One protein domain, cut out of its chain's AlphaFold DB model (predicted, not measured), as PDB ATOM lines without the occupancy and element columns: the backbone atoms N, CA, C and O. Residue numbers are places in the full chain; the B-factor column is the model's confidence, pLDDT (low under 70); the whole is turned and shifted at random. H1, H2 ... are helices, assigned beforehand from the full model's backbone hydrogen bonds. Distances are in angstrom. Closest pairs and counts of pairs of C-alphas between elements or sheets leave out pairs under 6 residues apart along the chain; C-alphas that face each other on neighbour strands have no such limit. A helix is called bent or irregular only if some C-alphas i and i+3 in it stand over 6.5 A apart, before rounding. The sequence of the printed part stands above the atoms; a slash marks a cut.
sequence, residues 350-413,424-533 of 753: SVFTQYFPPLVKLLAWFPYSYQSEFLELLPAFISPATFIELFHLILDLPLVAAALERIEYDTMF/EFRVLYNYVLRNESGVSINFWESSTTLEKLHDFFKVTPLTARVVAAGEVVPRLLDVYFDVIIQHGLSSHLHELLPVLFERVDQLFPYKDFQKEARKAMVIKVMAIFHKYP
ATOM      1  N   SER A 350     -42.671 -38.207  34.470       89.19
ATOM      2  CA  SER A 350     -41.261 -38.397  34.848       89.19
ATOM      3  C   SER A 350     -40.439 -37.109  34.736       89.19
ATOM      4  O   SER A 350     -39.210 -37.150  34.763       89.19
ATOM      5  N   VAL A 351     -41.092 -35.945  34.626       93.31
ATOM      6  CA  VAL A 351     -40.425 -34.682  34.269       93.31
ATOM      7  C   VAL A 351     -39.288 -34.319  35.227       93.31
ATOM      8  O   VAL A 351     -38.233 -33.861  34.802       93.31
ATOM      9  N   PHE A 352     -39.471 -34.572  36.525       92.25
ATOM     10  CA  PHE A 352     -38.473 -34.265  37.545       92.25
ATOM     11  C   PHE A 352     -37.264 -35.193  37.501       92.25
ATOM     12  O   PHE A 352     -36.150 -34.751  37.767       92.25
ATOM     13  N   THR A 353     -37.468 -36.462  37.152       91.25
ATOM     14  CA  THR A 353     -36.382 -37.440  37.073       91.25
ATOM     15  C   THR A 353     -35.630 -37.326  35.757       91.25
ATOM     16  O   THR A 353     -34.434 -37.572  35.751       91.25
ATOM     17  N   GLN A 354     -36.315 -36.925  34.680       93.38
ATOM     18  CA  GLN A 354     -35.769 -36.833  33.325       93.38
ATOM     19  C   GLN A 354     -35.122 -35.479  33.018       93.38
ATOM     20  O   GLN A 354     -34.061 -35.431  32.408       93.38
ATOM     21  N   TYR A 355     -35.720 -34.371  33.461       94.81
ATOM     22  CA  TYR A 355     -35.308 -33.015  33.080       94.81
ATOM     23  C   TYR A 355     -34.713 -32.203  34.242       94.81
ATOM     24  O   TYR A 355     -34.694 -30.970  34.198       94.81
ATOM     25  N   PHE A 356     -34.174 -32.855  35.278       94.38
ATOM     26  CA  PHE A 356     -33.394 -32.136  36.293       94.38
ATOM     27  C   PHE A 356     -32.130 -31.449  35.736       94.38
ATOM     28  O   PHE A 356     -31.819 -30.372  36.249       94.38
ATOM     29  N   PRO A 357     -31.409 -31.947  34.697       95.12
ATOM     30  CA  PRO A 357     -30.193 -31.270  34.244       95.12
ATOM     31  C   PRO A 357     -30.433 -29.840  33.721       95.12
ATOM     32  O   PRO A 357     -29.743 -28.929  34.180       95.12
ATOM     33  N   PRO A 358     -31.442 -29.560  32.866       94.81
ATOM     34  CA  PRO A 358     -31.815 -28.188  32.519       94.81
ATOM     35  C   PRO A 358     -32.186 -27.305  33.713       94.81
ATOM     36  O   PRO A 358     -31.846 -26.125  33.723       94.81
ATOM     37  N   LEU A 359     -32.867 -27.852  34.725       95.25
ATOM     38  CA  LEU A 359     -33.203 -27.091  35.932       95.25
ATOM     39  C   LEU A 359     -31.939 -26.731  36.720       95.25
ATOM     40  O   LEU A 359     -31.823 -25.606  37.206       95.25
ATOM     41  N   VAL A 360     -30.964 -27.643  36.795       95.56
ATOM     42  CA  VAL A 360     -29.650 -27.361  37.387       95.56
ATOM     43  C   VAL A 360     -28.913 -26.269  36.606       95.56
ATOM     44  O   VAL A 360     -28.292 -25.414  37.231       95.56
ATOM     45  N   LYS A 361     -29.024 -26.208  35.269       95.62
ATOM     46  CA  LYS A 361     -28.448 -25.097  34.480       95.62
ATOM     47  C   LYS A 361     -29.023 -23.739  34.881       95.62
ATOM     48  O   LYS A 361     -28.273 -22.770  34.953       95.62
ATOM     49  N   LEU A 362     -30.325 -23.658  35.174       95.62
ATOM     50  CA  LEU A 362     -30.937 -22.417  35.668       95.62
ATOM     51  C   LEU A 362     -30.327 -21.989  37.004       95.62
ATOM     52  O   LEU A 362     -30.044 -20.806  37.193       95.62
ATOM     53  N   LEU A 363     -30.082 -22.945  37.906       96.19
ATOM     54  CA  LEU A 363     -29.395 -22.674  39.166       96.19
ATOM     55  C   LEU A 363     -27.934 -22.268  38.938       96.19
ATOM     56  O   LEU A 363     -27.479 -21.305  39.542       96.19
ATOM     57  N   ALA A 364     -27.215 -22.950  38.046       96.62
ATOM     58  CA  ALA A 364     -25.831 -22.628  37.708       96.62
ATOM     59  C   ALA A 364     -25.697 -21.209  37.129       96.62
ATOM     60  O   ALA A 364     -24.722 -20.512  37.405       96.62
ATOM     61  N   TRP A 365     -26.691 -20.763  36.351       95.88
ATOM     62  CA  TRP A 365     -26.710 -19.422  35.773       95.88
ATOM     63  C   TRP A 365     -27.129 -18.332  36.776       95.88
ATOM     64  O   TRP A 365     -26.588 -17.222  36.749       95.88
ATOM     65  N   PHE A 366     -28.057 -18.652  37.687       93.44
ATOM     66  CA  PHE A 366     -28.628 -17.733  38.683       93.44
ATOM     67  C   PHE A 366     -28.543 -18.261  40.136       93.44
ATOM     68  O   PHE A 366     -29.571 -18.363  40.820       93.44
ATOM     69  N   PRO A 367     -27.337 -18.551  40.659       91.44
ATOM     70  CA  PRO A 367     -27.157 -19.302  41.907       91.44
ATOM     71  C   PRO A 367     -27.784 -18.633  43.134       91.44
ATOM     72  O   PRO A 367     -28.452 -19.302  43.917       91.44
ATOM     73  N   TYR A 368     -27.659 -17.309  43.283       86.31
ATOM     74  CA  TYR A 368     -28.234 -16.595  44.432       86.31
ATOM     75  C   TYR A 368     -29.722 -16.266  44.293       86.31
ATOM     76  O   TYR A 368     -30.385 -16.017  45.295       86.31
ATOM     77  N   SER A 369     -30.255 -16.213  43.069       88.19
ATOM     78  CA  SER A 369     -31.642 -15.773  42.854       88.19
ATOM     79  C   SER A 369     -32.654 -16.879  43.121       88.19
ATOM     80  O   SER A 369     -33.758 -16.578  43.557       88.19
ATOM     81  N   TYR A 370     -32.282 -18.136  42.860       86.75
ATOM     82  CA  TYR A 370     -33.222 -19.262  42.846       86.75
ATOM     83  C   TYR A 370     -32.836 -20.415  43.773       86.75
ATOM     84  O   TYR A 370     -33.366 -21.521  43.659       86.75
ATOM     85  N   GLN A 371     -31.902 -20.177  44.696       90.94
ATOM     86  CA  GLN A 371     -31.438 -21.194  45.635       90.94
ATOM     87  C   GLN A 371     -32.588 -21.783  46.467       90.94
ATOM     88  O   GLN A 371     -32.659 -22.998  46.630       90.94
ATOM     89  N   SER A 372     -33.483 -20.945  46.996       90.44
ATOM     90  CA  SER A 372     -34.605 -21.376  47.844       90.44
ATOM     91  C   SER A 372     -35.568 -22.302  47.111       90.44
ATOM     92  O   SER A 372     -35.896 -23.382  47.597       90.44
ATOM     93  N   GLU A 373     -35.982 -21.887  45.921       91.06
ATOM     94  CA  GLU A 373     -36.896 -22.600  45.043       91.06
ATOM     95  C   GLU A 373     -36.295 -23.942  44.627       91.06
ATOM     96  O   GLU A 373     -36.982 -24.963  44.610       91.06
ATOM     97  N   PHE A 374     -34.994 -23.958  44.335       93.56
ATOM     98  CA  PHE A 374     -34.301 -25.177  43.953       93.56
ATOM     99  C   PHE A 374     -34.142 -26.151  45.124       93.56
ATOM    100  O   PHE A 374     -34.371 -27.343  44.943       93.56
ATOM    101  N   LEU A 375     -33.815 -25.667  46.329       93.88
ATOM    102  CA  LEU A 375     -33.758 -26.506  47.534       93.88
ATOM    103  C   LEU A 375     -35.116 -27.160  47.832       93.88
ATOM    104  O   LEU A 375     -35.160 -28.316  48.244       93.88
ATOM    105  N   GLU A 376     -36.227 -26.463  47.574       94.44
ATOM    106  CA  GLU A 376     -37.575 -27.023  47.723       94.44
ATOM    107  C   GLU A 376     -37.914 -28.070  46.644       94.44
ATOM    108  O   GLU A 376     -38.633 -29.042  46.912       94.44
ATOM    109  N   LEU A 377     -37.410 -27.902  45.418       94.75
ATOM    110  CA  LEU A 377     -37.616 -28.854  44.322       94.75
ATOM    111  C   LEU A 377     -36.689 -30.071  44.391       94.75
ATOM    112  O   LEU A 377     -37.112 -31.147  43.976       94.75
ATOM    113  N   LEU A 378     -35.483 -29.938  44.947       95.75
ATOM    114  CA  LEU A 378     -34.440 -30.968  44.930       95.75
ATOM    115  C   LEU A 378     -34.918 -32.369  45.366       95.75
ATOM    116  O   LEU A 378     -34.604 -33.327  44.656       95.75
ATOM    117  N   PRO A 379     -35.732 -32.534  46.432       94.56
ATOM    118  CA  PRO A 379     -36.255 -33.849  46.806       94.56
ATOM    119  C   PRO A 379     -37.060 -34.552  45.702       94.56
ATOM    120  O   PRO A 379     -37.105 -35.776  45.672       94.56
ATOM    121  N   ALA A 380     -37.695 -33.802  44.795       93.44
ATOM    122  CA  ALA A 380     -38.469 -34.360  43.685       93.44
ATOM    123  C   ALA A 380     -37.593 -34.918  42.551       93.44
ATOM    124  O   ALA A 380     -38.078 -35.729  41.768       93.44
ATOM    125  N   PHE A 381     -36.326 -34.500  42.449       94.00
ATOM    126  CA  PHE A 381     -35.400 -34.990  41.420       94.00
ATOM    127  C   PHE A 381     -34.778 -36.343  41.789       94.00
ATOM    128  O   PHE A 381     -34.292 -37.065  40.919       94.00
ATOM    129  N   ILE A 382     -34.767 -36.684  43.081       92.06
ATOM    130  CA  ILE A 382     -34.119 -37.890  43.594       92.06
ATOM    131  C   ILE A 382     -34.975 -39.104  43.234       92.06
ATOM    132  O   ILE A 382     -36.077 -39.284  43.748       92.06
ATOM    133  N   SER A 383     -34.440 -39.962  42.366       90.81
ATOM    134  CA  SER A 383     -35.071 -41.222  41.979       90.81
ATOM    135  C   SER A 383     -34.097 -42.392  42.116       90.81
ATOM    136  O   SER A 383     -32.891 -42.186  41.959       90.81
ATOM    137  N   PRO A 384     -34.583 -43.629  42.327       88.44
ATOM    138  CA  PRO A 384     -33.723 -44.815  42.352       88.44
ATOM    139  C   PRO A 384     -32.891 -45.012  41.076       88.44
ATOM    140  O   PRO A 384     -31.839 -45.632  41.132       88.44
ATOM    141  N   ALA A 385     -33.335 -44.479  39.933       88.56
ATOM    142  CA  ALA A 385     -32.632 -44.622  38.660       88.56
ATOM    143  C   ALA A 385     -31.544 -43.554  38.434       88.56
ATOM    144  O   ALA A 385     -30.630 -43.780  37.649       88.56
ATOM    145  N   THR A 386     -31.647 -42.390  39.088       91.69
ATOM    146  CA  THR A 386     -30.824 -41.204  38.768       91.69
ATOM    147  C   THR A 386     -30.140 -40.568  39.980       91.69
ATOM    148  O   THR A 386     -29.470 -39.550  39.830       91.69
ATOM    149  N   PHE A 387     -30.263 -41.132  41.188       94.00
ATOM    150  CA  PHE A 387     -29.711 -40.514  42.402       94.00
ATOM    151  C   PHE A 387     -28.187 -40.320  42.351       94.00
ATOM    152  O   PHE A 387     -27.713 -39.282  42.813       94.00
ATOM    153  N   ILE A 388     -27.427 -41.256  41.771       94.38
ATOM    154  CA  ILE A 388     -25.967 -41.124  41.587       94.38
ATOM    155  C   ILE A 388     -25.647 -40.046  40.547       94.38
ATOM    156  O   ILE A 388     -24.794 -39.189  40.765       94.38
ATOM    157  N   GLU A 389     -26.382 -40.033  39.434       94.44
ATOM    158  CA  GLU A 389     -26.227 -39.019  38.388       94.44
ATOM    159  C   GLU A 389     -26.475 -37.602  38.934       94.44
ATOM    160  O   GLU A 389     -25.717 -36.671  38.653       94.44
ATOM    161  N   LEU A 390     -27.517 -37.442  39.753       95.25
ATOM    162  CA  LEU A 390     -27.836 -36.186  40.420       95.25
ATOM    163  C   LEU A 390     -26.747 -35.785  41.427       95.25
ATOM    164  O   LEU A 390     -26.409 -34.607  41.496       95.25
ATOM    165  N   PHE A 391     -26.163 -36.737  42.163       96.31
ATOM    166  CA  PHE A 391     -25.037 -36.468  43.064       96.31
ATOM    167  C   PHE A 391     -23.829 -35.892  42.319       96.31
ATOM    168  O   PHE A 391     -23.296 -34.858  42.725       96.31
ATOM    169  N   HIS A 392     -23.442 -36.505  41.195       94.94
ATOM    170  CA  HIS A 392     -22.378 -35.972  40.344       94.94
ATOM    171  C   HIS A 392     -22.694 -34.552  39.877       94.94
ATOM    172  O   HIS A 392     -21.858 -33.663  40.024       94.94
ATOM    173  N   LEU A 393     -23.916 -34.313  39.391       95.06
ATOM    174  CA  LEU A 393     -24.305 -33.011  38.860       95.06
ATOM    175  C   LEU A 393     -24.385 -31.912  39.937       95.06
ATOM    176  O   LEU A 393     -24.058 -30.763  39.649       95.06
ATOM    177  N   ILE A 394     -24.775 -32.248  41.174       96.88
ATOM    178  CA  ILE A 394     -24.737 -31.315  42.313       96.88
ATOM    179  C   ILE A 394     -23.292 -30.894  42.606       96.88
ATOM    180  O   ILE A 394     -23.026 -29.706  42.771       96.88
ATOM    181  N   LEU A 395     -22.355 -31.846  42.647       96.44
ATOM    182  CA  LEU A 395     -20.937 -31.545  42.868       96.44
ATOM    183  C   LEU A 395     -20.309 -30.774  41.700       96.44
ATOM    184  O   LEU A 395     -19.471 -29.902  41.917       96.44
ATOM    185  N   ASP A 396     -20.732 -31.072  40.473       95.56
ATOM    186  CA  ASP A 396     -20.252 -30.427  39.252       95.56
ATOM    187  C   ASP A 396     -20.985 -29.108  38.942       95.56
ATOM    188  O   ASP A 396     -20.774 -28.523  37.884       95.56
ATOM    189  N   LEU A 397     -21.805 -28.568  39.852       97.06
ATOM    190  CA  LEU A 397     -22.510 -27.297  39.640       97.06
ATOM    191  C   LEU A 397     -21.580 -26.121  39.245       97.06
ATOM    192  O   LEU A 397     -21.934 -25.384  38.319       97.06
ATOM    193  N   PRO A 398     -20.376 -25.946  39.836       96.56
ATOM    194  CA  PRO A 398     -19.414 -24.938  39.373       96.56
ATOM    195  C   PRO A 398     -18.908 -25.205  37.951       96.56
ATOM    196  O   PRO A 398     -18.725 -24.272  37.172       96.56
ATOM    197  N   LEU A 399     -18.727 -26.481  37.592       95.31
ATOM    198  CA  LEU A 399     -18.333 -26.898  36.247       95.31
ATOM    199  C   LEU A 399     -19.447 -26.606  35.230       95.31
ATOM    200  O   LEU A 399     -19.152 -26.139  34.131       95.31
ATOM    201  N   VAL A 400     -20.720 -26.801  35.603       95.75
ATOM    202  CA  VAL A 400     -21.886 -26.403  34.793       95.75
ATOM    203  C   VAL A 400     -21.883 -24.896  34.553       95.75
ATOM    204  O   VAL A 400     -22.013 -24.467  33.408       95.75
ATOM    205  N   ALA A 401     -21.690 -24.090  35.601       96.44
ATOM    206  CA  ALA A 401     -21.647 -22.633  35.478       96.44
ATOM    207  C   ALA A 401     -20.511 -22.172  34.548       96.44
ATOM    208  O   ALA A 401     -20.742 -21.358  33.651       96.44
ATOM    209  N   ALA A 402     -19.316 -22.745  34.711       95.50
ATOM    210  CA  ALA A 402     -18.148 -22.439  33.888       95.50
ATOM    211  C   ALA A 402     -18.363 -22.827  32.414       95.50
ATOM    212  O   ALA A 402     -18.032 -22.062  31.510       95.50
ATOM    213  N   ALA A 403     -18.958 -23.996  32.161       94.25
ATOM    214  CA  ALA A 403     -19.257 -24.464  30.811       94.25
ATOM    215  C   ALA A 403     -20.306 -23.590  30.104       94.25
ATOM    216  O   ALA A 403     -20.133 -23.270  28.929       94.25
ATOM    217  N   LEU A 404     -21.363 -23.162  30.809       93.19
ATOM    218  CA  LEU A 404     -22.365 -22.244  30.253       93.19
ATOM    219  C   LEU A 404     -21.739 -20.895  29.871       93.19
ATOM    220  O   LEU A 404     -21.976 -20.389  28.779       93.19
ATOM    221  N   GLU A 405     -20.906 -20.324  30.747       91.88
ATOM    222  CA  GLU A 405     -20.204 -19.066  30.461       91.88
ATOM    223  C   GLU A 405     -19.274 -19.174  29.266       91.88
ATOM    224  O   GLU A 405     -19.216 -18.256  28.446       91.88
ATOM    225  N   ARG A 406     -18.569 -20.302  29.150       89.38
ATOM    226  CA  ARG A 406     -17.650 -20.512  28.041       89.38
ATOM    227  C   ARG A 406     -18.376 -20.625  26.705       89.38
ATOM    228  O   ARG A 406     -17.926 -20.014  25.742       89.38
ATOM    229  N   ILE A 407     -19.495 -21.347  26.642       87.38
ATOM    230  CA  ILE A 407     -20.293 -21.443  25.409       87.38
ATOM    231  C   ILE A 407     -20.828 -20.077  24.979       87.38
ATOM    232  O   ILE A 407     -20.792 -19.753  23.793       87.38
ATOM    233  N   GLU A 408     -21.311 -19.267  25.918       85.12
ATOM    234  CA  GLU A 408     -21.803 -17.917  25.614       85.12
ATOM    235  C   GLU A 408     -20.675 -17.017  25.117       85.12
ATOM    236  O   GLU A 408     -20.846 -16.305  24.127       85.12
ATOM    237  N   TYR A 409     -19.498 -17.109  25.743       83.31
ATOM    238  CA  TYR A 409     -18.299 -16.433  25.265       83.31
ATOM    239  C   TYR A 409     -17.961 -16.869  23.837       83.31
ATOM    240  O   TYR A 409     -17.907 -16.022  22.955       83.31
ATOM    241  N   ASP A 410     -17.808 -18.172  23.575       79.44
ATOM    242  CA  ASP A 410     -17.455 -18.686  22.248       79.44
ATOM    243  C   ASP A 410     -18.485 -18.224  21.189       79.44
ATOM    244  O   ASP A 410     -18.110 -17.722  20.128       79.44
ATOM    245  N   THR A 411     -19.784 -18.275  21.503       77.31
ATOM    246  CA  THR A 411     -20.872 -17.860  20.595       77.31
ATOM    247  C   THR A 411     -20.800 -16.372  20.224       77.31
ATOM    248  O   THR A 411     -21.116 -16.005  19.094       77.31
ATOM    249  N   MET A 412     -20.336 -15.504  21.130       74.38
ATOM    250  CA  MET A 412     -20.156 -14.074  20.845       74.38
ATOM    251  C   MET A 412     -19.034 -13.788  19.836       74.38
ATOM    252  O   MET A 412     -19.103 -12.775  19.140       74.38
ATOM    253  N   PHE A 413     -18.011 -14.644  19.738       67.44
ATOM    254  CA  PHE A 413     -16.886 -14.444  18.810       67.44
ATOM    255  C   PHE A 413     -17.104 -15.092  17.434       67.44
ATOM    256  O   PHE A 413     -16.467 -14.675  16.466       67.44
ATOM    257  N   GLU A 424     -13.451 -27.820  20.998       78.62
ATOM    258  CA  GLU A 424     -12.495 -28.787  21.550       78.62
ATOM    259  C   GLU A 424     -13.039 -29.491  22.811       78.62
ATOM    260  O   GLU A 424     -12.739 -30.662  23.067       78.62
ATOM    261  N   PHE A 425     -13.960 -28.830  23.523       85.38
ATOM    262  CA  PHE A 425     -14.629 -29.325  24.725       85.38
ATOM    263  C   PHE A 425     -16.006 -29.951  24.461       85.38
ATOM    264  O   PHE A 425     -16.755 -30.204  25.402       85.38
ATOM    265  N   ARG A 426     -16.359 -30.283  23.209       85.06
ATOM    266  CA  ARG A 426     -17.680 -30.853  22.857       85.06
ATOM    267  C   ARG A 426     -18.085 -32.049  23.725       85.06
ATOM    268  O   ARG A 426     -19.249 -32.180  24.083       85.06
ATOM    269  N   VAL A 427     -17.140 -32.926  24.071       85.31
ATOM    270  CA  VAL A 427     -17.419 -34.102  24.917       85.31
ATOM    271  C   VAL A 427     -17.820 -33.683  26.338       85.31
ATOM    272  O   VAL A 427     -18.760 -34.246  26.890       85.31
ATOM    273  N   LEU A 428     -17.155 -32.665  26.894       87.62
ATOM    274  CA  LEU A 428     -17.494 -32.087  28.194       87.62
ATOM    275  C   LEU A 428     -18.885 -31.444  28.149       87.62
ATOM    276  O   LEU A 428     -19.716 -31.719  29.010       87.62
ATOM    277  N   TYR A 429     -19.170 -30.646  27.118       88.94
ATOM    278  CA  TYR A 429     -20.472 -29.993  26.957       88.94
ATOM    279  C   TYR A 429     -21.615 -30.994  26.801       88.94
ATOM    280  O   TYR A 429     -22.646 -30.840  27.449       88.94
ATOM    281  N   ASN A 430     -21.422 -32.060  26.022       86.25
ATOM    282  CA  ASN A 430     -22.427 -33.113  25.868       86.25
ATOM    283  C   ASN A 430     -22.778 -33.792  27.197       86.25
ATOM    284  O   ASN A 430     -23.904 -34.251  27.365       86.25
ATOM    285  N   TYR A 431     -21.828 -33.863  28.131       85.81
ATOM    286  CA  TYR A 431     -22.072 -34.407  29.459       85.81
ATOM    287  C   TYR A 431     -22.697 -33.361  30.389       85.81
ATOM    288  O   TYR A 431     -23.823 -33.536  30.853       85.81
ATOM    289  N   VAL A 432     -21.994 -32.258  30.648       89.25
ATOM    290  CA  VAL A 432     -22.355 -31.264  31.675       89.25
ATOM    291  C   VAL A 432     -23.598 -30.462  31.280       89.25
ATOM    292  O   VAL A 432     -24.410 -30.107  32.131       89.25
ATOM    293  N   LEU A 433     -23.777 -30.205  29.982       91.38
ATOM    294  CA  LEU A 433     -24.854 -29.379  29.441       91.38
ATOM    295  C   LEU A 433     -25.922 -30.204  28.716       91.38
ATOM    296  O   LEU A 433     -26.640 -29.685  27.859       91.38
ATOM    297  N   ARG A 434     -26.085 -31.477  29.082       92.06
ATOM    298  CA  ARG A 434     -27.192 -32.315  28.599       92.06
ATOM    299  C   ARG A 434     -28.560 -31.757  28.996       92.06
ATOM    300  O   ARG A 434     -28.680 -30.984  29.949       92.06
ATOM    301  N   ASN A 435     -29.591 -32.136  28.245       92.50
ATOM    302  CA  ASN A 435     -30.972 -31.723  28.514       92.50
ATOM    303  C   ASN A 435     -31.821 -32.817  29.164       92.50
ATOM    304  O   ASN A 435     -32.868 -32.502  29.715       92.50
ATOM    305  N   GLU A 436     -31.358 -34.063  29.149       92.56
ATOM    306  CA  GLU A 436     -32.052 -35.202  29.742       92.56
ATOM    307  C   GLU A 436     -31.106 -35.978  30.662       92.56
ATOM    308  O   GLU A 436     -29.883 -35.967  30.481       92.56
ATOM    309  N   SER A 437     -31.683 -36.629  31.665       91.88
ATOM    310  CA  SER A 437     -31.007 -37.590  32.526       91.88
ATOM    311  C   SER A 437     -30.815 -38.936  31.824       91.88
ATOM    312  O   SER A 437     -31.307 -39.164  30.722       91.88
ATOM    313  N   GLY A 438     -30.195 -39.888  32.517       85.62
ATOM    314  CA  GLY A 438     -29.957 -41.241  32.011       85.62
ATOM    315  C   GLY A 438     -28.524 -41.449  31.534       85.62
ATOM    316  O   GLY A 438     -28.225 -42.465  30.910       85.62
ATOM    317  N   VAL A 439     -27.630 -40.506  31.843       78.94
ATOM    318  CA  VAL A 439     -26.195 -40.613  31.565       78.94
ATOM    319  C   VAL A 439     -25.438 -40.550  32.886       78.94
ATOM    320  O   VAL A 439     -25.123 -39.475  33.391       78.94
ATOM    321  N   SER A 440     -25.114 -41.719  33.437       67.50
ATOM    322  CA  SER A 440     -24.261 -41.844  34.622       67.50
ATOM    323  C   SER A 440     -22.829 -42.151  34.195       67.50
ATOM    324  O   SER A 440     -22.425 -43.307  34.127       67.50
ATOM    325  N   ILE A 441     -22.071 -41.109  33.860       66.81
ATOM    326  CA  ILE A 441     -20.631 -41.211  33.593       66.81
ATOM    327  C   ILE A 441     -19.923 -40.356  34.632       66.81
ATOM    328  O   ILE A 441     -20.244 -39.176  34.757       66.81
ATOM    329  N   ASN A 442     -18.953 -40.912  35.352       72.44
ATOM    330  CA  ASN A 442     -18.033 -40.092  36.124       72.44
ATOM    331  C   ASN A 442     -16.975 -39.532  35.162       72.44
ATOM    332  O   ASN A 442     -16.013 -40.210  34.807       72.44
ATOM    333  N   PHE A 443     -17.160 -38.290  34.697       75.69
ATOM    334  CA  PHE A 443     -16.253 -37.666  33.718       75.69
ATOM    335  C   PHE A 443     -14.803 -37.535  34.227       75.69
ATOM    336  O   PHE A 443     -13.880 -37.297  33.449       75.69
ATOM    337  N   TRP A 444     -14.604 -37.720  35.529       80.62
ATOM    338  CA  TRP A 444     -13.337 -37.581  36.229       80.62
ATOM    339  C   TRP A 444     -12.528 -38.886  36.298       80.62
ATOM    340  O   TRP A 444     -11.380 -38.855  36.728       80.62
ATOM    341  N   GLU A 445     -13.100 -40.019  35.879       77.69
ATOM    342  CA  GLU A 445     -12.482 -41.346  36.019       77.69
ATOM    343  C   GLU A 445     -11.487 -41.679  34.891       77.69
ATOM    344  O   GLU A 445     -10.416 -42.236  35.136       77.69
ATOM    345  N   SER A 446     -11.803 -41.338  33.635       78.75
ATOM    346  CA  SER A 446     -10.932 -41.674  32.502       78.75
ATOM    347  C   SER A 446      -9.771 -40.689  32.374       78.75
ATOM    348  O   SER A 446      -9.972 -39.478  32.304       78.75
ATOM    349  N   SER A 447      -8.549 -41.208  32.220       75.31
ATOM    350  CA  SER A 447      -7.350 -40.393  31.964       75.31
ATOM    351  C   SER A 447      -7.526 -39.446  30.770       75.31
ATOM    352  O   SER A 447      -7.158 -38.277  30.838       75.31
ATOM    353  N   THR A 448      -8.178 -39.916  29.703       78.94
ATOM    354  CA  THR A 448      -8.413 -39.116  28.488       78.94
ATOM    355  C   THR A 448      -9.436 -37.992  28.671       78.94
ATOM    356  O   THR A 448      -9.334 -36.955  28.012       78.94
ATOM    357  N   THR A 449     -10.446 -38.168  29.531       81.50
ATOM    358  CA  THR A 449     -11.432 -37.114  29.827       81.50
ATOM    359  C   THR A 449     -10.889 -36.132  30.853       81.50
ATOM    360  O   THR A 449     -11.143 -34.933  30.736       81.50
ATOM    361  N   LEU A 450     -10.078 -36.618  31.795       84.56
ATOM    362  CA  LEU A 450      -9.405 -35.810  32.801       84.56
ATOM    363  C   LEU A 450      -8.408 -34.823  32.174       84.56
ATOM    364  O   LEU A 450      -8.406 -33.653  32.545       84.56
ATOM    365  N   GLU A 451      -7.622 -35.240  31.174       84.94
ATOM    366  CA  GLU A 451      -6.738 -34.333  30.420       84.94
ATOM    367  C   GLU A 451      -7.518 -33.172  29.785       84.94
ATOM    368  O   GLU A 451      -7.174 -32.007  29.982       84.94
ATOM    369  N   LYS A 452      -8.638 -33.472  29.111       84.81
ATOM    370  CA  LYS A 452      -9.509 -32.449  28.506       84.81
ATOM    371  C   LYS A 452     -10.127 -31.516  29.538       84.81
ATOM    372  O   LYS A 452     -10.302 -30.330  29.270       84.81
ATOM    373  N   LEU A 453     -10.479 -32.048  30.705       87.12
ATOM    374  CA  LEU A 453     -11.010 -31.264  31.809       87.12
ATOM    375  C   LEU A 453      -9.941 -30.317  32.378       87.12
ATOM    376  O   LEU A 453     -10.220 -29.149  32.635       87.12
ATOM    377  N   HIS A 454      -8.700 -30.785  32.511       86.88
ATOM    378  CA  HIS A 454      -7.580 -29.938  32.908       86.88
ATOM    379  C   HIS A 454      -7.289 -28.842  31.886       86.88
ATOM    380  O   HIS A 454      -7.057 -27.700  32.280       86.88
ATOM    381  N   ASP A 455      -7.332 -29.155  30.593       88.12
ATOM    382  CA  ASP A 455      -7.174 -28.142  29.550       88.12
ATOM    383  C   ASP A 455      -8.309 -27.114  29.588       88.12
ATOM    384  O   ASP A 455      -8.043 -25.914  29.516       88.12
ATOM    385  N   PHE A 456      -9.546 -27.553  29.840       90.31
ATOM    386  CA  PHE A 456     -10.685 -26.661  30.057       90.31
ATOM    387  C   PHE A 456     -10.455 -25.698  31.233       90.31
ATOM    388  O   PHE A 456     -10.718 -24.500  31.113       90.31
ATOM    389  N   PHE A 457      -9.919 -26.183  32.357       89.56
ATOM    390  CA  PHE A 457      -9.618 -25.335  33.517       89.56
ATOM    391  C   PHE A 457      -8.499 -24.322  33.259       89.56
ATOM    392  O   PHE A 457      -8.547 -23.227  33.808       89.56
ATOM    393  N   LYS A 458      -7.514 -24.642  32.411       88.00
ATOM    394  CA  LYS A 458      -6.452 -23.686  32.047       88.00
ATOM    395  C   LYS A 458      -6.992 -22.499  31.252       88.00
ATOM    396  O   LYS A 458      -6.466 -21.397  31.375       88.00
ATOM    397  N   VAL A 459      -8.008 -22.726  30.418       85.94
ATOM    398  CA  VAL A 459      -8.559 -21.699  29.515       85.94
ATOM    399  C   VAL A 459      -9.785 -20.976  30.071       85.94
ATOM    400  O   VAL A 459     -10.215 -19.979  29.487       85.94
ATOM    401  N   THR A 460     -10.361 -21.462  31.174       84.94
ATOM    402  CA  THR A 460     -11.608 -20.931  31.740       84.94
ATOM    403  C   THR A 460     -11.334 -20.181  33.044       84.94
ATOM    404  O   THR A 460     -10.871 -20.792  34.008       84.94
ATOM    405  N   PRO A 461     -11.612 -18.866  33.114       87.75
ATOM    406  CA  PRO A 461     -11.364 -18.085  34.319       87.75
ATOM    407  C   PRO A 461     -12.377 -18.402  35.426       87.75
ATOM    408  O   PRO A 461     -13.530 -18.749  35.165       87.75
ATOM    409  N   LEU A 462     -11.963 -18.206  36.680       92.25
ATOM    410  CA  LEU A 462     -12.860 -18.267  37.831       92.25
ATOM    411  C   LEU A 462     -13.692 -16.978  37.909       92.25
ATOM    412  O   LEU A 462     -13.169 -15.912  38.234       92.25
ATOM    413  N   THR A 463     -14.987 -17.066  37.613       93.75
ATOM    414  CA  THR A 463     -15.912 -15.924  37.650       93.75
ATOM    415  C   THR A 463     -16.739 -15.897  38.936       93.75
ATOM    416  O   THR A 463     -16.880 -16.902  39.636       93.75
ATOM    417  N   ALA A 464     -17.355 -14.747  39.237       93.94
ATOM    418  CA  ALA A 464     -18.236 -14.600  40.399       93.94
ATOM    419  C   ALA A 464     -19.419 -15.584  40.376       93.94
ATOM    420  O   ALA A 464     -19.865 -16.038  41.426       93.94
ATOM    421  N   ARG A 465     -19.912 -15.947  39.186       94.62
ATOM    422  CA  ARG A 465     -20.991 -16.927  39.037       94.62
ATOM    423  C   ARG A 465     -20.518 -18.340  39.360       94.62
ATOM    424  O   ARG A 465     -21.232 -19.051  40.054       94.62
ATOM    425  N   VAL A 466     -19.331 -18.735  38.895       96.19
ATOM    426  CA  VAL A 466     -18.742 -20.049  39.210       96.19
ATOM    427  C   VAL A 466     -18.502 -20.188  40.714       96.19
ATOM    428  O   VAL A 466     -18.831 -21.221  41.297       96.19
ATOM    429  N   VAL A 467     -18.005 -19.128  41.358       96.25
ATOM    430  CA  VAL A 467     -17.852 -19.075  42.821       96.25
ATOM    431  C   VAL A 467     -19.206 -19.225  43.516       96.25
ATOM    432  O   VAL A 467     -19.371 -20.121  44.341       96.25
ATOM    433  N   ALA A 468     -20.196 -18.422  43.124       95.75
ATOM    434  CA  ALA A 468     -21.544 -18.469  43.685       95.75
ATOM    435  C   ALA A 468     -22.217 -19.840  43.508       95.75
ATOM    436  O   ALA A 468     -22.890 -20.330  44.410       95.75
ATOM    437  N   ALA A 469     -22.017 -20.487  42.358       97.00
ATOM    438  CA  ALA A 469     -22.472 -21.846  42.105       97.00
ATOM    439  C   ALA A 469     -21.842 -22.840  43.096       97.00
ATOM    440  O   ALA A 469     -22.556 -23.668  43.658       97.00
ATOM    441  N   GLY A 470     -20.540 -22.718  43.377       96.50
ATOM    442  CA  GLY A 470     -19.844 -23.527  44.384       96.50
ATOM    443  C   GLY A 470     -20.372 -23.336  45.803       96.50
ATOM    444  O   GLY A 470     -20.565 -24.317  46.516       96.50
ATOM    445  N   GLU A 471     -20.686 -22.105  46.202       96.00
ATOM    446  CA  GLU A 471     -21.232 -21.799  47.534       96.00
ATOM    447  C   GLU A 471     -22.612 -22.429  47.790       96.00
ATOM    448  O   GLU A 471     -22.994 -22.674  48.937       96.00
ATOM    449  N   VAL A 472     -23.380 -22.718  46.735       96.75
ATOM    450  CA  VAL A 472     -24.704 -23.346  46.853       96.75
ATOM    451  C   VAL A 472     -24.601 -24.858  47.103       96.75
ATOM    452  O   VAL A 472     -25.481 -25.424  47.760       96.75
ATOM    453  N   VAL A 473     -23.532 -25.511  46.637       97.81
ATOM    454  CA  VAL A 473     -23.377 -26.978  46.652       97.81
ATOM    455  C   VAL A 473     -23.500 -27.604  48.044       97.81
ATOM    456  O   VAL A 473     -24.277 -28.551  48.159       97.81
ATOM    457  N   PRO A 474     -22.840 -27.120  49.120       96.38
ATOM    458  CA  PRO A 474     -22.958 -27.742  50.442       96.38
ATOM    459  C   PRO A 474     -24.410 -27.853  50.925       96.38
ATOM    460  O   PRO A 474     -24.824 -28.896  51.425       96.38
ATOM    461  N   ARG A 475     -25.228 -26.821  50.674       96.06
ATOM    462  CA  ARG A 475     -26.650 -26.811  51.058       96.06
ATOM    463  C   ARG A 475     -27.490 -27.764  50.205       96.06
ATOM    464  O   ARG A 475     -28.456 -28.334  50.704       96.06
ATOM    465  N   LEU A 476     -27.131 -27.953  48.932       97.81
ATOM    466  CA  LEU A 476     -27.754 -28.976  48.082       97.81
ATOM    467  C   LEU A 476     -27.398 -30.383  48.564       97.81
ATOM    468  O   LEU A 476     -28.281 -31.232  48.635       97.81
ATOM    469  N   LEU A 477     -26.129 -30.621  48.918       97.56
ATOM    470  CA  LEU A 477     -25.678 -31.895  49.481       97.56
ATOM    471  C   LEU A 477     -26.418 -32.207  50.783       97.56
ATOM    472  O   LEU A 477     -26.830 -33.348  50.974       97.56
ATOM    473  N   ASP A 478     -26.646 -31.206  51.634       94.62
ATOM    474  CA  ASP A 478     -27.434 -31.381  52.851       94.62
ATOM    475  C   ASP A 478     -28.828 -31.929  52.558       94.62
ATOM    476  O   ASP A 478     -29.156 -33.021  53.016       94.62
ATOM    477  N   VAL A 479     -29.610 -31.238  51.725       95.81
ATOM    478  CA  VAL A 479     -30.970 -31.677  51.377       95.81
ATOM    479  C   VAL A 479     -30.960 -33.022  50.643       95.81
ATOM    480  O   VAL A 479     -31.793 -33.883  50.923       95.81
ATOM    481  N   TYR A 480     -30.011 -33.235  49.728       97.44
ATOM    482  CA  TYR A 480     -29.880 -34.480  48.971       97.44
ATOM    483  C   TYR A 480     -29.644 -35.687  49.888       97.44
ATOM    484  O   TYR A 480     -30.388 -36.671  49.833       97.44
ATOM    485  N   PHE A 481     -28.638 -35.604  50.762       95.00
ATOM    486  CA  PHE A 481     -28.331 -36.693  51.680       95.00
ATOM    487  C   PHE A 481     -29.389 -36.835  52.767       95.00
ATOM    488  O   PHE A 481     -29.679 -37.964  53.140       95.00
ATOM    489  N   ASP A 482     -30.015 -35.755  53.236       91.00
ATOM    490  CA  ASP A 482     -31.104 -35.853  54.211       91.00
ATOM    491  C   ASP A 482     -32.268 -36.679  53.644       91.00
ATOM    492  O   ASP A 482     -32.774 -37.571  54.325       91.00
ATOM    493  N   VAL A 483     -32.631 -36.481  52.372       90.88
ATOM    494  CA  VAL A 483     -33.670 -37.282  51.705       90.88
ATOM    495  C   VAL A 483     -33.253 -38.746  51.562       90.88
ATOM    496  O   VAL A 483     -34.031 -39.634  51.914       90.88
ATOM    497  N   ILE A 484     -32.042 -39.033  51.075       91.31
ATOM    498  CA  ILE A 484     -31.593 -40.423  50.858       91.31
ATOM    499  C   ILE A 484     -31.378 -41.150  52.184       91.31
ATOM    500  O   ILE A 484     -31.768 -42.307  52.320       91.31
ATOM    501  N   ILE A 485     -30.800 -40.485  53.181       88.19
ATOM    502  CA  ILE A 485     -30.602 -41.066  54.505       88.19
ATOM    503  C   ILE A 485     -31.955 -41.300  55.164       88.19
ATOM    504  O   ILE A 485     -32.123 -42.357  55.750       88.19
ATOM    505  N   GLN A 486     -32.936 -40.397  55.076       87.75
ATOM    506  CA  GLN A 486     -34.235 -40.589  55.735       87.75
ATOM    507  C   GLN A 486     -35.134 -41.596  55.007       87.75
ATOM    508  O   GLN A 486     -35.706 -42.473  55.655       87.75
ATOM    509  N   HIS A 487     -35.232 -41.501  53.681       86.25
ATOM    510  CA  HIS A 487     -36.234 -42.214  52.880       86.25
ATOM    511  C   HIS A 487     -35.659 -43.290  51.945       86.25
ATOM    512  O   HIS A 487     -36.418 -44.097  51.411       86.25
ATOM    513  N   GLY A 488     -34.344 -43.325  51.728       86.38
ATOM    514  CA  GLY A 488     -33.697 -44.294  50.849       86.38
ATOM    515  C   GLY A 488     -33.565 -45.693  51.461       86.38
ATOM    516  O   GLY A 488     -33.430 -45.870  52.672       86.38
ATOM    517  N   LEU A 489     -33.577 -46.709  50.593       88.38
ATOM    518  CA  LEU A 489     -33.195 -48.080  50.940       88.38
ATOM    519  C   LEU A 489     -31.694 -48.183  51.246       88.38
ATOM    520  O   LEU A 489     -30.876 -47.459  50.680       88.38
ATOM    521  N   SER A 490     -31.326 -49.168  52.070       90.62
ATOM    522  CA  SER A 490     -29.923 -49.467  52.389       90.62
ATOM    523  C   SER A 490     -29.079 -49.789  51.146       90.62
ATOM    524  O   SER A 490     -27.878 -49.537  51.167       90.62
ATOM    525  N   SER A 491     -29.676 -50.333  50.081       94.19
ATOM    526  CA  SER A 491     -28.983 -50.623  48.818       94.19
ATOM    527  C   SER A 491     -28.520 -49.355  48.101       94.19
ATOM    528  O   SER A 491     -27.395 -49.312  47.622       94.19
ATOM    529  N   HIS A 492     -29.326 -48.288  48.101       92.81
ATOM    530  CA  HIS A 492     -28.944 -47.032  47.451       92.81
ATOM    531  C   HIS A 492     -27.736 -46.393  48.138       92.81
ATOM    532  O   HIS A 492     -26.820 -45.923  47.475       92.81
ATOM    533  N   LEU A 493     -27.697 -46.409  49.475       93.75
ATOM    534  CA  LEU A 493     -26.535 -45.921  50.222       93.75
ATOM    535  C   LEU A 493     -25.312 -46.816  50.027       93.75
ATOM    536  O   LEU A 493     -24.194 -46.310  49.992       93.75
ATOM    537  N   HIS A 494     -25.521 -48.124  49.864       94.94
ATOM    538  CA  HIS A 494     -24.443 -49.048  49.544       94.94
ATOM    539  C   HIS A 494     -23.819 -48.746  48.167       94.94
ATOM    540  O   HIS A 494     -22.606 -48.821  48.005       94.94
ATOM    541  N   GLU A 495     -24.629 -48.383  47.174       94.81
ATOM    542  CA  GLU A 495     -24.153 -47.981  45.844       94.81
ATOM    543  C   GLU A 495     -23.536 -46.572  45.835       94.81
ATOM    544  O   GLU A 495     -22.557 -46.329  45.136       94.81
ATOM    545  N   LEU A 496     -24.070 -45.646  46.636       95.50
ATOM    546  CA  LEU A 496     -23.614 -44.254  46.685       95.50
ATOM    547  C   LEU A 496     -22.271 -44.077  47.398       95.50
ATOM    548  O   LEU A 496     -21.505 -43.186  47.048       95.50
ATOM    549  N   LEU A 497     -22.000 -44.871  48.436       95.12
ATOM    550  CA  LEU A 497     -20.867 -44.630  49.327       95.12
ATOM    551  C   LEU A 497     -19.491 -44.753  48.634       95.12
ATOM    552  O   LEU A 497     -18.672 -43.858  48.846       95.12
ATOM    553  N   PRO A 498     -19.224 -45.759  47.775       94.25
ATOM    554  CA  PRO A 498     -17.992 -45.795  46.981       94.25
ATOM    555  C   PRO A 498     -17.836 -44.557  46.091       94.25
ATOM    556  O   PRO A 498     -16.776 -43.934  46.078       94.25
ATOM    557  N   VAL A 499     -18.922 -44.137  45.432       94.31
ATOM    558  CA  VAL A 499     -18.934 -42.936  44.584       94.31
ATOM    559  C   VAL A 499     -18.628 -41.686  45.409       94.31
ATOM    560  O   VAL A 499     -17.866 -40.826  44.979       94.31
ATOM    561  N   LEU A 500     -19.182 -41.579  46.618       95.00
ATOM    562  CA  LEU A 500     -18.880 -40.487  47.542       95.00
ATOM    563  C   LEU A 500     -17.380 -40.447  47.857       95.00
ATOM    564  O   LEU A 500     -16.780 -39.380  47.752       95.00
ATOM    565  N   PHE A 501     -16.768 -41.586  48.195       93.25
ATOM    566  CA  PHE A 501     -15.339 -41.652  48.512       93.25
ATOM    567  C   PHE A 501     -14.448 -41.201  47.350       93.25
ATOM    568  O   PHE A 501     -13.527 -40.418  47.572       93.25
ATOM    569  N   GLU A 502     -14.744 -41.619  46.119       90.62
ATOM    570  CA  GLU A 502     -14.007 -41.172  44.926       90.62
ATOM    571  C   GLU A 502     -14.152 -39.662  44.688       90.62
ATOM    572  O   GLU A 502     -13.190 -38.953  44.375       90.62
ATOM    573  N   ARG A 503     -15.368 -39.142  44.876       92.12
ATOM    574  CA  ARG A 503     -15.704 -37.741  44.604       92.12
ATOM    575  C   ARG A 503     -15.119 -36.747  45.606       92.12
ATOM    576  O   ARG A 503     -15.098 -35.557  45.309       92.12
ATOM    577  N   VAL A 504     -14.584 -37.199  46.742       90.81
ATOM    578  CA  VAL A 504     -13.858 -36.336  47.693       90.81
ATOM    579  C   VAL A 504     -12.631 -35.675  47.049       90.81
ATOM    580  O   VAL A 504     -12.325 -34.519  47.362       90.81
ATOM    581  N   ASP A 505     -11.970 -36.351  46.105       87.56
ATOM    582  CA  ASP A 505     -10.808 -35.796  45.391       87.56
ATOM    583  C   ASP A 505     -11.166 -35.144  44.059       87.56
ATOM    584  O   ASP A 505     -10.491 -34.213  43.617       87.56
ATOM    585  N   GLN A 506     -12.230 -35.623  43.420       90.38
ATOM    586  CA  GLN A 506     -12.641 -35.219  42.080       90.38
ATOM    587  C   GLN A 506     -13.615 -34.039  42.153       90.38
ATOM    588  O   GLN A 506     -14.822 -34.191  41.982       90.38
ATOM    589  N   LEU A 507     -13.090 -32.849  42.444       92.50
ATOM    590  CA  LEU A 507     -13.878 -31.625  42.590       92.50
ATOM    591  C   LEU A 507     -13.330 -30.507  41.704       92.50
ATOM    592  O   LEU A 507     -12.126 -30.431  41.451       92.50
ATOM    593  N   PHE A 508     -14.208 -29.583  41.301       92.69
ATOM    594  CA  PHE A 508     -13.819 -28.361  40.594       92.69
ATOM    595  C   PHE A 508     -12.677 -27.626  41.336       92.69
ATOM    596  O   PHE A 508     -12.749 -27.509  42.565       92.69
ATOM    597  N   PRO A 509     -11.622 -27.150  40.640       91.69
ATOM    598  CA  PRO A 509     -10.391 -26.645  41.255       91.69
ATOM    599  C   PRO A 509     -10.548 -25.232  41.842       91.69
ATOM    600  O   PRO A 509      -9.931 -24.272  41.391       91.69
ATOM    601  N   TYR A 510     -11.371 -25.109  42.881       91.44
ATOM    602  CA  TYR A 510     -11.564 -23.891  43.663       91.44
ATOM    603  C   TYR A 510     -11.477 -24.226  45.158       91.44
ATOM    604  O   TYR A 510     -12.339 -24.926  45.686       91.44
ATOM    605  N   LYS A 511     -10.415 -23.754  45.829       89.38
ATOM    606  CA  LYS A 511     -10.028 -24.193  47.185       89.38
ATOM    607  C   LYS A 511     -11.150 -24.045  48.221       89.38
ATOM    608  O   LYS A 511     -11.413 -24.997  48.954       89.38
ATOM    609  N   ASP A 512     -11.837 -22.903  48.251       89.62
ATOM    610  CA  ASP A 512     -12.890 -22.644  49.245       89.62
ATOM    611  C   ASP A 512     -14.102 -23.559  49.034       89.62
ATOM    612  O   ASP A 512     -14.603 -24.173  49.976       89.62
ATOM    613  N   PHE A 513     -14.512 -23.748  47.776       94.44
ATOM    614  CA  PHE A 513     -15.541 -24.726  47.421       94.44
ATOM    615  C   PHE A 513     -15.131 -26.154  47.794       94.44
ATOM    616  O   PHE A 513     -15.921 -26.876  48.399       94.44
ATOM    617  N   GLN A 514     -13.905 -26.572  47.466       93.12
ATOM    618  CA  GLN A 514     -13.416 -27.918  47.772       93.12
ATOM    619  C   GLN A 514     -13.440 -28.194  49.277       93.12
ATOM    620  O   GLN A 514     -13.866 -29.272  49.691       93.12
ATOM    621  N   LYS A 515     -13.029 -27.220  50.096       90.00
ATOM    622  CA  LYS A 515     -13.063 -27.320  51.558       90.00
ATOM    623  C   LYS A 515     -14.485 -27.563  52.069       90.00
ATOM    624  O   LYS A 515     -14.717 -28.546  52.773       90.00
ATOM    625  N   GLU A 516     -15.441 -26.722  51.675       92.38
ATOM    626  CA  GLU A 516     -16.826 -26.825  52.153       92.38
ATOM    627  C   GLU A 516     -17.561 -28.053  51.595       92.38
ATOM    628  O   GLU A 516     -18.283 -28.729  52.329       92.38
ATOM    629  N   ALA A 517     -17.335 -28.413  50.327       94.94
ATOM    630  CA  ALA A 517     -17.915 -29.611  49.726       94.94
ATOM    631  C   ALA A 517     -17.401 -30.892  50.402       94.94
ATOM    632  O   ALA A 517     -18.194 -31.778  50.729       94.94
ATOM    633  N   ARG A 518     -16.091 -30.990  50.675       93.06
ATOM    634  CA  ARG A 518     -15.515 -32.128  51.414       93.06
ATOM    635  C   ARG A 518     -16.052 -32.208  52.831       93.06
ATOM    636  O   ARG A 518     -16.440 -33.292  53.256       93.06
ATOM    637  N   LYS A 519     -16.126 -31.077  53.537       89.06
ATOM    638  CA  LYS A 519     -16.719 -31.009  54.876       89.06
ATOM    639  C   LYS A 519     -18.155 -31.537  54.870       89.06
ATOM    640  O   LYS A 519     -18.478 -32.412  55.671       89.06
ATOM    641  N   ALA A 520     -18.987 -31.076  53.933       92.50
ATOM    642  CA  ALA A 520     -20.359 -31.553  53.782       92.50
ATOM    643  C   ALA A 520     -20.413 -33.067  53.511       92.50
ATOM    644  O   ALA A 520     -21.116 -33.788  54.214       92.50
ATOM    645  N   MET A 521     -19.622 -33.581  52.560       94.56
ATOM    646  CA  MET A 521     -19.575 -35.018  52.257       94.56
ATOM    647  C   MET A 521     -19.139 -35.862  53.463       94.56
ATOM    648  O   MET A 521     -19.774 -36.870  53.763       94.56
ATOM    649  N   VAL A 522     -18.105 -35.439  54.195       91.12
ATOM    650  CA  VAL A 522     -17.591 -36.145  55.381       91.12
ATOM    651  C   VAL A 522     -18.634 -36.205  56.504       91.12
ATOM    652  O   VAL A 522     -18.839 -37.265  57.099       91.12
ATOM    653  N   ILE A 523     -19.365 -35.112  56.747       88.00
ATOM    654  CA  ILE A 523     -20.483 -35.096  57.706       88.00
ATOM    655  C   ILE A 523     -21.557 -36.119  57.305       88.00
ATOM    656  O   ILE A 523     -22.118 -36.808  58.158       88.00
ATOM    657  N   LYS A 524     -21.838 -36.267  56.006       91.44
ATOM    658  CA  LYS A 524     -22.835 -37.238  55.535       91.44
ATOM    659  C   LYS A 524     -22.329 -38.674  55.586       91.44
ATOM    660  O   LYS A 524     -23.112 -39.548  55.946       91.44
ATOM    661  N   VAL A 525     -21.036 -38.927  55.357       92.00
ATOM    662  CA  VAL A 525     -20.415 -40.234  55.650       92.00
ATOM    663  C   VAL A 525     -20.672 -40.608  57.107       92.00
ATOM    664  O   VAL A 525     -21.170 -41.700  57.375       92.00
ATOM    665  N   MET A 526     -20.445 -39.685  58.045       88.69
ATOM    666  CA  MET A 526     -20.732 -39.939  59.457       88.69
ATOM    667  C   MET A 526     -22.187 -40.330  59.708       88.69
ATOM    668  O   MET A 526     -22.454 -41.350  60.346       88.69
ATOM    669  N   ALA A 527     -23.128 -39.561  59.162       86.88
ATOM    670  CA  ALA A 527     -24.553 -39.828  59.313       86.88
ATOM    671  C   ALA A 527     -24.974 -41.185  58.712       86.88
ATOM    672  O   ALA A 527     -25.789 -41.896  59.304       86.88
ATOM    673  N   ILE A 528     -24.399 -41.576  57.569       90.12
ATOM    674  CA  ILE A 528     -24.681 -42.861  56.909       90.12
ATOM    675  C   ILE A 528     -24.237 -44.029  57.788       90.12
ATOM    676  O   ILE A 528     -25.034 -44.933  58.038       90.12
ATOM    677  N   PHE A 529     -23.000 -44.013  58.286       90.94
ATOM    678  CA  PHE A 529     -22.490 -45.091  59.135       90.94
ATOM    679  C   PHE A 529     -23.158 -45.123  60.509       90.94
ATOM    680  O   PHE A 529     -23.341 -46.200  61.062       90.94
ATOM    681  N   HIS A 530     -23.581 -43.975  61.039       86.12
ATOM    682  CA  HIS A 530     -24.395 -43.942  62.249       86.12
ATOM    683  C   HIS A 530     -25.742 -44.650  62.045       86.12
ATOM    684  O   HIS A 530     -26.164 -45.438  62.889       86.12
ATOM    685  N   LYS A 531     -26.402 -44.414  60.902       85.94
ATOM    686  CA  LYS A 531     -27.661 -45.089  60.557       85.94
ATOM    687  C   LYS A 531     -27.461 -46.572  60.212       85.94
ATOM    688  O   LYS A 531     -28.314 -47.392  60.550       85.94
ATOM    689  N   TYR A 532     -26.347 -46.923  59.568       89.69
ATOM    690  CA  TYR A 532     -26.010 -48.289  59.157       89.69
ATOM    691  C   TYR A 532     -24.615 -48.718  59.652       89.69
ATOM    692  O   TYR A 532     -23.696 -48.870  58.846       89.69
ATOM    693  N   PRO A 533     -24.435 -48.994  60.960       89.31
ATOM    694  CA  PRO A 533     -23.122 -49.345  61.515       89.31
ATOM    695  C   PRO A 533     -22.484 -50.597  60.901       89.31
ATOM    696  O   PRO A 533     -21.261 -50.734  60.863       89.31
TER     697      PRO A 533
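AT A GLANCE: This is residues 350 to 413 and 424 to 533 of the 753 residues of an uncharacterized protein of Acanthamoeba castellanii str. Neff (UniProt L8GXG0). The bent helix H8 runs through a body of helices, with H10 side by side with its second arm, and H3 and H2 packed on another side of it. The short helix H4 is in the middle of the body, H9 folds back after H8, and H5 leads away from the core and sticks out with residues 408 to 413, while H7 stays at the margin. The printed part has 174 residues with ten named helices, H1 to H10 in chain order, and no named strand; its class is all helix. It is compact, with a radius of gyration of the C-alphas of 15.5 A, but elongated in outline, spanning 54 by 32 by 28 A.

IN THESE COORDINATES: The longest helix by residues is H8, residues 464 to 487. By its hydrogen bonds it was assigned as one helix, but it is bent: C-alphas 471 and 474 are 6.8 A apart. Its arms are H8a, residues 464 to 471, which begins with C-alpha 464 at (-18.236, -14.600, 40.399), and H8b, residues 474 to 487, 19.8 A long. H9 is residues 490 to 503, 20.0 A, and H10 is residues 511 to 531, 30.4 A, ending with C-alpha 531 at (-27.661, -45.089, 60.557). Earlier come H1, residues 351 to 354, beginning with C-alpha 351 at (-40.425, -34.682, 34.269), H2, residues 356 to 365, H3, residues 371 to 381, and H4, residues 387 to 395. H5 is residues 397 to 413, 25.1 A, H6 is residues 426 to 432, and H7 is residues 447 to 459, 18.9 A. H3 is irregular, with C-alphas 376 and 379 7.0 A apart, and H9 only just so, with C-alphas 495 and 498 6.6 A apart.

HOW THE PARTS SIT: H8 is the hub, touching six other helices; its arms stand at a shallow tilt of 33 degrees, only just short of steep. H8b touches H10 at a shallow tilt of 14 degrees, the same way, and their closest C-alphas, those of Pro 474 and Ala 517, are 5.4 A apart. With residues 476 to 480 alone H8b touches H4, closest at the C-alphas of Ile 394 and Leu 476, 6.9 A. H3 touches H8b, closest at the C-alphas of Leu 375 and Leu 476, 6.5 A. H8b and H9 only just touch, and only at the corner, with 3 pairs of C-alphas within 8 A, the closest those of Ile 484 and Leu 493, 7.5 A. H9 and H10 form a helical hairpin and only just touch, with 3 pairs of C-alphas within 8 A, the closest those of Leu 500 and Met 521, 7.3 A. H8a touches H2, closest at the C-alphas of Ala 364 and Ala 469, 5.6 A, at a steep tilt of 54 degrees. With residues 397 to 402 alone H5 touches H8a, closest at the C-alphas of Pro 398 and Val 466, 4.9 A. H5 also touches H6, closest at the C-alphas of Val 400 and Val 432, 5.8 A. H1 touches H3, closest at the C-alphas of Phe 352 and Phe 381, 5.0 A. H7 touches no helix, but H5 and H7 are near each other. In H2, H4, H6, H8a, H8b and H10 every O i to N i+4 pair is within hydrogen-bond range; the counts are 4 of 7 in H3, 12 of 13 in H5, 8 of 9 in H7 and 8 of 10 in H9, and H1 is too short for such a pair.

THE WHOLE: The two C-alphas farthest apart, those of Phe 413 and Pro 533, are 55.5 A apart. Residues 414 to 423 are not printed, and C-alphas 413 and 424 across the cut are 15.2 A apart. The link from H6 to H7, residues 433 to 446, is long. The mean pLDDT of the printed part is 90.5; residues 413, 440 and 441 are under 70.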